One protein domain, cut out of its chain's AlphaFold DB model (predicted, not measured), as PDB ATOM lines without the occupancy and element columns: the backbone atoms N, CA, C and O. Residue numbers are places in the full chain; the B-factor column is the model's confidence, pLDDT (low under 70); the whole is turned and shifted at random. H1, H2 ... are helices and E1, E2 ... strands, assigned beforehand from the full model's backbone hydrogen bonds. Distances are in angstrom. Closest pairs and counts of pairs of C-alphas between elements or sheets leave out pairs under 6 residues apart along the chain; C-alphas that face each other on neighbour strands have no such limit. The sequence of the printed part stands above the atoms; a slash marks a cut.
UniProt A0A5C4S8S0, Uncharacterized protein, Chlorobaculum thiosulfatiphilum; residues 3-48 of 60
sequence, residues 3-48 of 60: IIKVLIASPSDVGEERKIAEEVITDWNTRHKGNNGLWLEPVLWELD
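What this domain is: This is residues 3 to 48 of the 60 residues of an uncharacterized protein of Chlorobaculum thiosulfatiphilum (UniProt A0A5C4S8S0). One long helix, H1, packs along a ribbon of two parallel strands, mostly on E2, with tiny H2 at the ribbon's end. The 46 printed residues, with E1, H1, E2 and H2 in that order, are of mixed class. The whole is flat, 36 by 19 by 10 A, and only just loose, close to compact, with a radius of gyration of the C-alphas of 11.5 A.

Where its parts are: Find C-alpha 3 at (8.300, 32.924, -12.378), where E1, residues 3 to 8, begins. H1, residues 15 to 32, runs 25.9 A from (2.700, 56.637, -8.244). E2, residues 38 to 44, runs 19.3 A; H2, residues 45 to 48, ends at (6.739, 48.251, -21.477).

How they stand to each other: E1 and E2 are parallel at 30 degrees; look for N 6 and O 41, 2.8 A apart. E1, H1 and E2 form a strand-helix-strand unit, parallel strands joined through a helix, with a right-handed crossover. The closest C-alphas of H1 and E2 are Asn 29 and Trp 39, 6.0 A apart. H1 and H2 are apart. In H1 every O i to N i+4 pair is within hydrogen-bond range; H2 is too short for one.

The domain as a whole: The printed part has no cut and no long link. Residues 31 to 36 stand free. Residues 33 to 36 and 46 to 48 have pLDDT under 70.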
ATOM      1  N   ILE A   3       8.319  31.463 -12.389       86.69
ATOM      2  CA  ILE A   3       8.300  32.924 -12.378       86.69
ATOM      3  C   ILE A   3       6.987  33.349 -13.026       86.69
ATOM      4  O   ILE A   3       6.660  32.861 -14.108       86.69
ATOM      5  N   ILE A   4       6.224  34.207 -12.355       90.50
ATOM      6  CA  ILE A   4       5.003  34.800 -12.899       90.50
ATOM      7  C   ILE A   4       5.229  36.299 -13.010       90.50
ATOM      8  O   ILE A   4       5.517  36.966 -12.017       90.50
ATOM      9  N   LYS A   5       5.080  36.813 -14.231       89.50
ATOM     10  CA  LYS A   5       5.084  38.248 -14.493       89.50
ATOM     11  C   LYS A   5       3.764  38.847 -14.030       89.50
ATOM     12  O   LYS A   5       2.700  38.371 -14.427       89.50
ATOM     13  N   VAL A   6       3.841  39.873 -13.197       88.75
ATOM     14  CA  VAL A   6       2.693  40.593 -12.650       88.75
ATOM     15  C   VAL A   6       2.703  41.995 -13.238       88.75
ATOM     16  O   VAL A   6       3.520  42.824 -12.847       88.75
ATOM     17  N   LEU A   7       1.807  42.251 -14.192       89.31
ATOM     18  CA  LEU A   7       1.652  43.576 -14.783       89.31
ATOM     19  C   LEU A   7       0.955  44.512 -13.792       89.31
ATOM     20  O   LEU A   7      -0.212  44.312 -13.452       89.31
ATOM     21  N   ILE A   8       1.656  45.562 -13.380       87.31
ATOM     22  CA  ILE A   8       1.104  46.681 -12.624       87.31
ATOM     23  C   ILE A   8       0.621  47.715 -13.645       87.31
ATOM     24  O   ILE A   8       1.354  48.610 -14.070       87.31
ATOM     25  N   ALA A   9      -0.630  47.546 -14.078       84.69
ATOM     26  CA  ALA A   9      -1.324  48.445 -15.000       84.69
ATOM     27  C   ALA A   9      -1.831  49.698 -14.266       84.69
ATOM     28  O   ALA A   9      -3.032  49.928 -14.141       84.69
ATOM     29  N   SER A  10      -0.900  50.477 -13.720       80.12
ATOM     30  CA  SER A  10      -1.190  51.732 -13.031       80.12
ATOM     31  C   SER A  10      -1.030  52.918 -13.992       80.12
ATOM     32  O   SER A  10       0.027  53.004 -14.630       80.12
ATOM     33  N   PRO A  11      -1.993  53.852 -14.080       80.25
ATOM     34  CA  PRO A  11      -1.777  55.119 -14.771       80.25
ATOM     35  C   PRO A  11      -0.704  55.974 -14.061       80.25
ATOM     36  O   PRO A  11      -0.234  55.641 -12.967       80.25
ATOM     37  N   SER A  12      -0.240  57.042 -14.714       73.81
ATOM     38  CA  SER A  12       0.897  57.848 -14.229       73.81
ATOM     39  C   SER A  12       0.578  58.748 -13.027       73.81
ATOM     40  O   SER A  12       1.495  59.296 -12.424       73.81
ATOM     41  N   ASP A  13      -0.692  58.895 -12.652       82.00
ATOM     42  CA  ASP A  13      -1.168  59.715 -11.531       82.00
ATOM     43  C   ASP A  13      -1.229  58.973 -10.181       82.00
ATOM     44  O   ASP A  13      -1.433  59.610  -9.153       82.00
ATOM     45  N   VAL A  14      -0.987  57.657 -10.162       86.88
ATOM     46  CA  VAL A  14      -1.058  56.793  -8.960       86.88
ATOM     47  C   VAL A  14       0.305  56.186  -8.596       86.88
ATOM     48  O   VAL A  14       0.492  54.971  -8.462       86.88
ATOM     49  N   GLY A  15       1.320  57.048  -8.517       84.31
ATOM     50  CA  GLY A  15       2.700  56.637  -8.244       84.31
ATOM     51  C   GLY A  15       2.902  56.032  -6.849       84.31
ATOM     52  O   GLY A  15       3.702  55.108  -6.692       84.31
ATOM     53  N   GLU A  16       2.169  56.510  -5.840       88.25
ATOM     54  CA  GLU A  16       2.267  55.994  -4.468       88.25
ATOM     55  C   GLU A  16       1.685  54.580  -4.358       88.25
ATOM     56  O   GLU A  16       2.329  53.680  -3.818       88.25
ATOM     57  N   GLU A  17       0.509  54.343  -4.938       89.50
ATOM     58  CA  GLU A  17      -0.155  53.039  -4.957       89.50
ATOM     59  C   GLU A  17       0.682  51.995  -5.696       89.50
ATOM     60  O   GLU A  17       0.782  50.840  -5.271       89.50
ATOM     61  N   ARG A  18       1.329  52.410  -6.787       88.94
ATOM     62  CA  ARG A  18       2.250  51.562  -7.544       88.94
ATOM     63  C   ARG A  18       3.434  51.120  -6.695       88.94
ATOM     64  O   ARG A  18       3.743  49.931  -6.661       88.94
ATOM     65  N   LYS A  19       4.048  52.050  -5.964       89.19
ATOM     66  CA  LYS A  19       5.161  51.736  -5.066       89.19
ATOM     67  C   LYS A  19       4.737  50.734  -3.988       89.19
ATOM     68  O   LYS A  19       5.463  49.782  -3.717       89.19
ATOM     69  N   ILE A  20       3.536  50.900  -3.431       93.31
ATOM     70  CA  ILE A  20       2.969  49.949  -2.465       93.31
ATOM     71  C   ILE A  20       2.828  48.555  -3.098       93.31
ATOM     72  O   ILE A  20       3.179  47.556  -2.470       93.31
ATOM     73  N   ALA A  21       2.367  48.459  -4.350       90.94
ATOM     74  CA  ALA A  21       2.264  47.179  -5.054       90.94
ATOM     75  C   ALA A  21       3.634  46.498  -5.248       90.94
ATOM     76  O   ALA A  21       3.756  45.290  -5.022       90.94
ATOM     77  N   GLU A  22       4.674  47.252  -5.609       89.94
ATOM     78  CA  GLU A  22       6.046  46.738  -5.731       89.94
ATOM     79  C   GLU A  22       6.612  46.249  -4.386       89.94
ATOM     80  O   GLU A  22       7.223  45.173  -4.310       89.94
ATOM     81  N   GLU A  23       6.378  47.000  -3.305       93.56
ATOM     82  CA  GLU A  23       6.801  46.637  -1.948       93.56
ATOM     83  C   GLU A  23       6.123  45.343  -1.476       93.56
ATOM     84  O   GLU A  23       6.794  44.446  -0.956       93.56
ATOM     85  N   VAL A  24       4.820  45.190  -1.727       93.94
ATOM     86  CA  VAL A  24       4.064  43.973  -1.391       93.94
ATOM     87  C   VAL A  24       4.584  42.758  -2.160       93.94
ATOM     88  O   VAL A  24       4.747  41.684  -1.576       93.94
ATOM     89  N   ILE A  25       4.892  42.904  -3.453       91.81
ATOM     90  CA  ILE A  25       5.475  41.823  -4.265       91.81
ATOM     91  C   ILE A  25       6.857  41.422  -3.727       91.81
ATOM     92  O   ILE A  25       7.175  40.233  -3.623       91.81
ATOM     93  N   THR A  26       7.668  42.401  -3.330       90.88
ATOM     94  CA  THR A  26       9.002  42.169  -2.760       90.88
ATOM     95  C   THR A  26       8.934  41.465  -1.400       90.88
ATOM     96  O   THR A  26       9.675  40.502  -1.159       90.88
ATOM     97  N   ASP A  27       8.027  41.894  -0.521       92.81
ATOM     98  CA  ASP A  27       7.781  41.256   0.775       92.81
ATOM     99  C   ASP A  27       7.271  39.820   0.592       92.81
ATOM    100  O   ASP A  27       7.795  38.886   1.210       92.81
ATOM    101  N   TRP A  28       6.343  39.607  -0.347       91.31
ATOM    102  CA  TRP A  28       5.855  38.276  -0.693       91.31
ATOM    103  C   TRP A  28       7.000  37.358  -1.141       91.31
ATOM    104  O   TRP A  28       7.147  36.259  -0.594       91.31
ATOM    105  N   ASN A  29       7.848  37.819  -2.068       90.56
ATOM    106  CA  ASN A  29       8.997  37.061  -2.572       90.56
ATOM    107  C   ASN A  29       9.973  36.705  -1.442       90.56
ATOM    108  O   ASN A  29      10.488  35.588  -1.378       90.56
ATOM    109  N   THR A  30      10.207  37.640  -0.518       88.75
ATOM    110  CA  THR A  30      11.102  37.439   0.629       88.75
ATOM    111  C   THR A  30      10.562  36.379   1.586       88.75
ATOM    112  O   THR A  30      11.315  35.503   2.014       88.75
ATOM    113  N   ARG A  31       9.256  36.398   1.871       89.38
ATOM    114  CA  ARG A  31       8.605  35.427   2.766       89.38
ATOM    115  C   ARG A  31       8.460  34.036   2.149       89.38
ATOM    116  O   ARG A  31       8.459  33.048   2.877       89.38
ATOM    117  N   HIS A  32       8.366  33.940   0.822       85.19
ATOM    118  CA  HIS A  32       8.103  32.678   0.115       85.19
ATOM    119  C   HIS A  32       9.336  32.056  -0.555       85.19
ATOM    120  O   HIS A  32       9.217  30.993  -1.173       85.19
ATOM    121  N   LYS A  33      10.522  32.657  -0.372       67.56
ATOM    122  CA  LYS A  33      11.805  32.280  -1.000       67.56
ATOM    123  C   LYS A  33      12.199  30.798  -0.869       67.56
ATOM    124  O   LYS A  33      13.000  30.329  -1.669       67.56
ATOM    125  N   GLY A  34      11.650  30.059   0.099       66.44
ATOM    126  CA  GLY A  34      11.972  28.643   0.336       66.44
ATOM    127  C   GLY A  34      10.836  27.634   0.134       66.44
ATOM    128  O   GLY A  34      11.125  26.450   0.008       66.44
ATOM    129  N   ASN A  35       9.565  28.057   0.104       62.12
ATOM    130  CA  ASN A  35       8.451  27.125   0.346       62.12
ATOM    131  C   ASN A  35       7.657  26.733  -0.911       62.12
ATOM    132  O   ASN A  35       7.243  25.586  -1.046       62.12
ATOM    133  N   ASN A  36       7.466  27.656  -1.861       63.34
ATOM    134  CA  ASN A  36       6.506  27.448  -2.959       63.34
ATOM    135  C   ASN A  36       7.135  27.443  -4.354       63.34
ATOM    136  O   ASN A  36       6.431  27.249  -5.345       63.34
ATOM    137  N   GLY A  37       8.451  27.667  -4.453       77.50
ATOM    138  CA  GLY A  37       9.156  27.740  -5.728       77.50
ATOM    139  C   GLY A  37       8.495  28.698  -6.720       77.50
ATOM    140  O   GLY A  37       8.615  28.455  -7.912       77.50
ATOM    141  N   LEU A  38       7.772  29.715  -6.246       83.56
ATOM    142  CA  LEU A  38       7.070  30.718  -7.035       83.56
ATOM    143  C   LEU A  38       7.752  32.064  -6.779       83.56
ATOM    144  O   LEU A  38       8.059  32.388  -5.636       83.56
ATOM    145  N   TRP A  39       8.004  32.810  -7.845       87.12
ATOM    146  CA  TRP A  39       8.605  34.137  -7.825       87.12
ATOM    147  C   TRP A  39       7.724  35.084  -8.632       87.12
ATOM    148  O   TRP A  39       7.377  34.779  -9.775       87.12
ATOM    149  N   LEU A  40       7.346  36.208  -8.035       91.19
ATOM    150  CA  LEU A  40       6.554  37.240  -8.691       91.19
ATOM    151  C   LEU A  40       7.499  38.320  -9.218       91.19
ATOM    152  O   LEU A  40       8.242  38.927  -8.450       91.19
ATOM    153  N   GLU A  41       7.486  38.539 -10.528       89.50
ATOM    154  CA  GLU A  41       8.258  39.597 -11.183       89.50
ATOM    155  C   GLU A  41       7.319  40.774 -11.484       89.50
ATOM    156  O   GLU A  41       6.430  40.619 -12.329       89.50
ATOM    157  N   PRO A  42       7.452  41.921 -10.788       89.19
ATOM    158  CA  PRO A  42       6.651  43.099 -11.087       89.19
ATOM    159  C   PRO A  42       7.067  43.676 -12.443       89.19
ATOM    160  O   PRO A  42       8.249  43.886 -12.707       89.19
ATOM    161  N   VAL A  43       6.082  43.938 -13.296       87.00
ATOM    162  CA  VAL A  43       6.248  44.581 -14.600       87.00
ATOM    163  C   VAL A  43       5.454  45.876 -14.575       87.00
ATOM    164  O   VAL A  43       4.235  45.852 -14.406       87.00
ATOM    165  N   LEU A  44       6.132  47.012 -14.714       81.88
ATOM    166  CA  LEU A  44       5.478  48.317 -14.724       81.88
ATOM    167  C   LEU A  44       5.012  48.660 -16.135       81.88
ATOM    168  O   LEU A  44       5.795  48.585 -17.080       81.88
ATOM    169  N   TRP A  45       3.764  49.114 -16.258       73.88
ATOM    170  CA  TRP A  45       3.207  49.595 -17.528       73.88
ATOM    171  C   TRP A  45       4.096  50.644 -18.217       73.88
ATOM    172  O   TRP A  45       4.256  50.627 -19.432       73.88
ATOM    173  N   GLU A  46       4.724  51.529 -17.438       67.06
ATOM    174  CA  GLU A  46       5.581  52.603 -17.956       67.06
ATOM    175  C   GLU A  46       6.885  52.107 -18.595       67.06
ATOM    176  O   GLU A  46       7.463  52.817 -19.413       67.06
ATOM    177  N   LEU A  47       7.347  50.901 -18.246       59.53
ATOM    178  CA  LEU A  47       8.589  50.330 -18.778       59.53
ATOM    179  C   LEU A  47       8.366  49.484 -20.042       59.53
ATOM    180  O   LEU A  47       9.315  49.270 -20.792       59.53
ATOM    181  N   ASP A  48       7.130  49.039 -20.295       55.28
ATOM    182  CA  ASP A  48       6.739  48.251 -21.477       55.28
ATOM    183  C   ASP A  48       5.892  49.048 -22.488       55.28
ATOM    184  O   ASP A  48       5.470  48.515 -23.521       55.28
TER     185      ASP A  48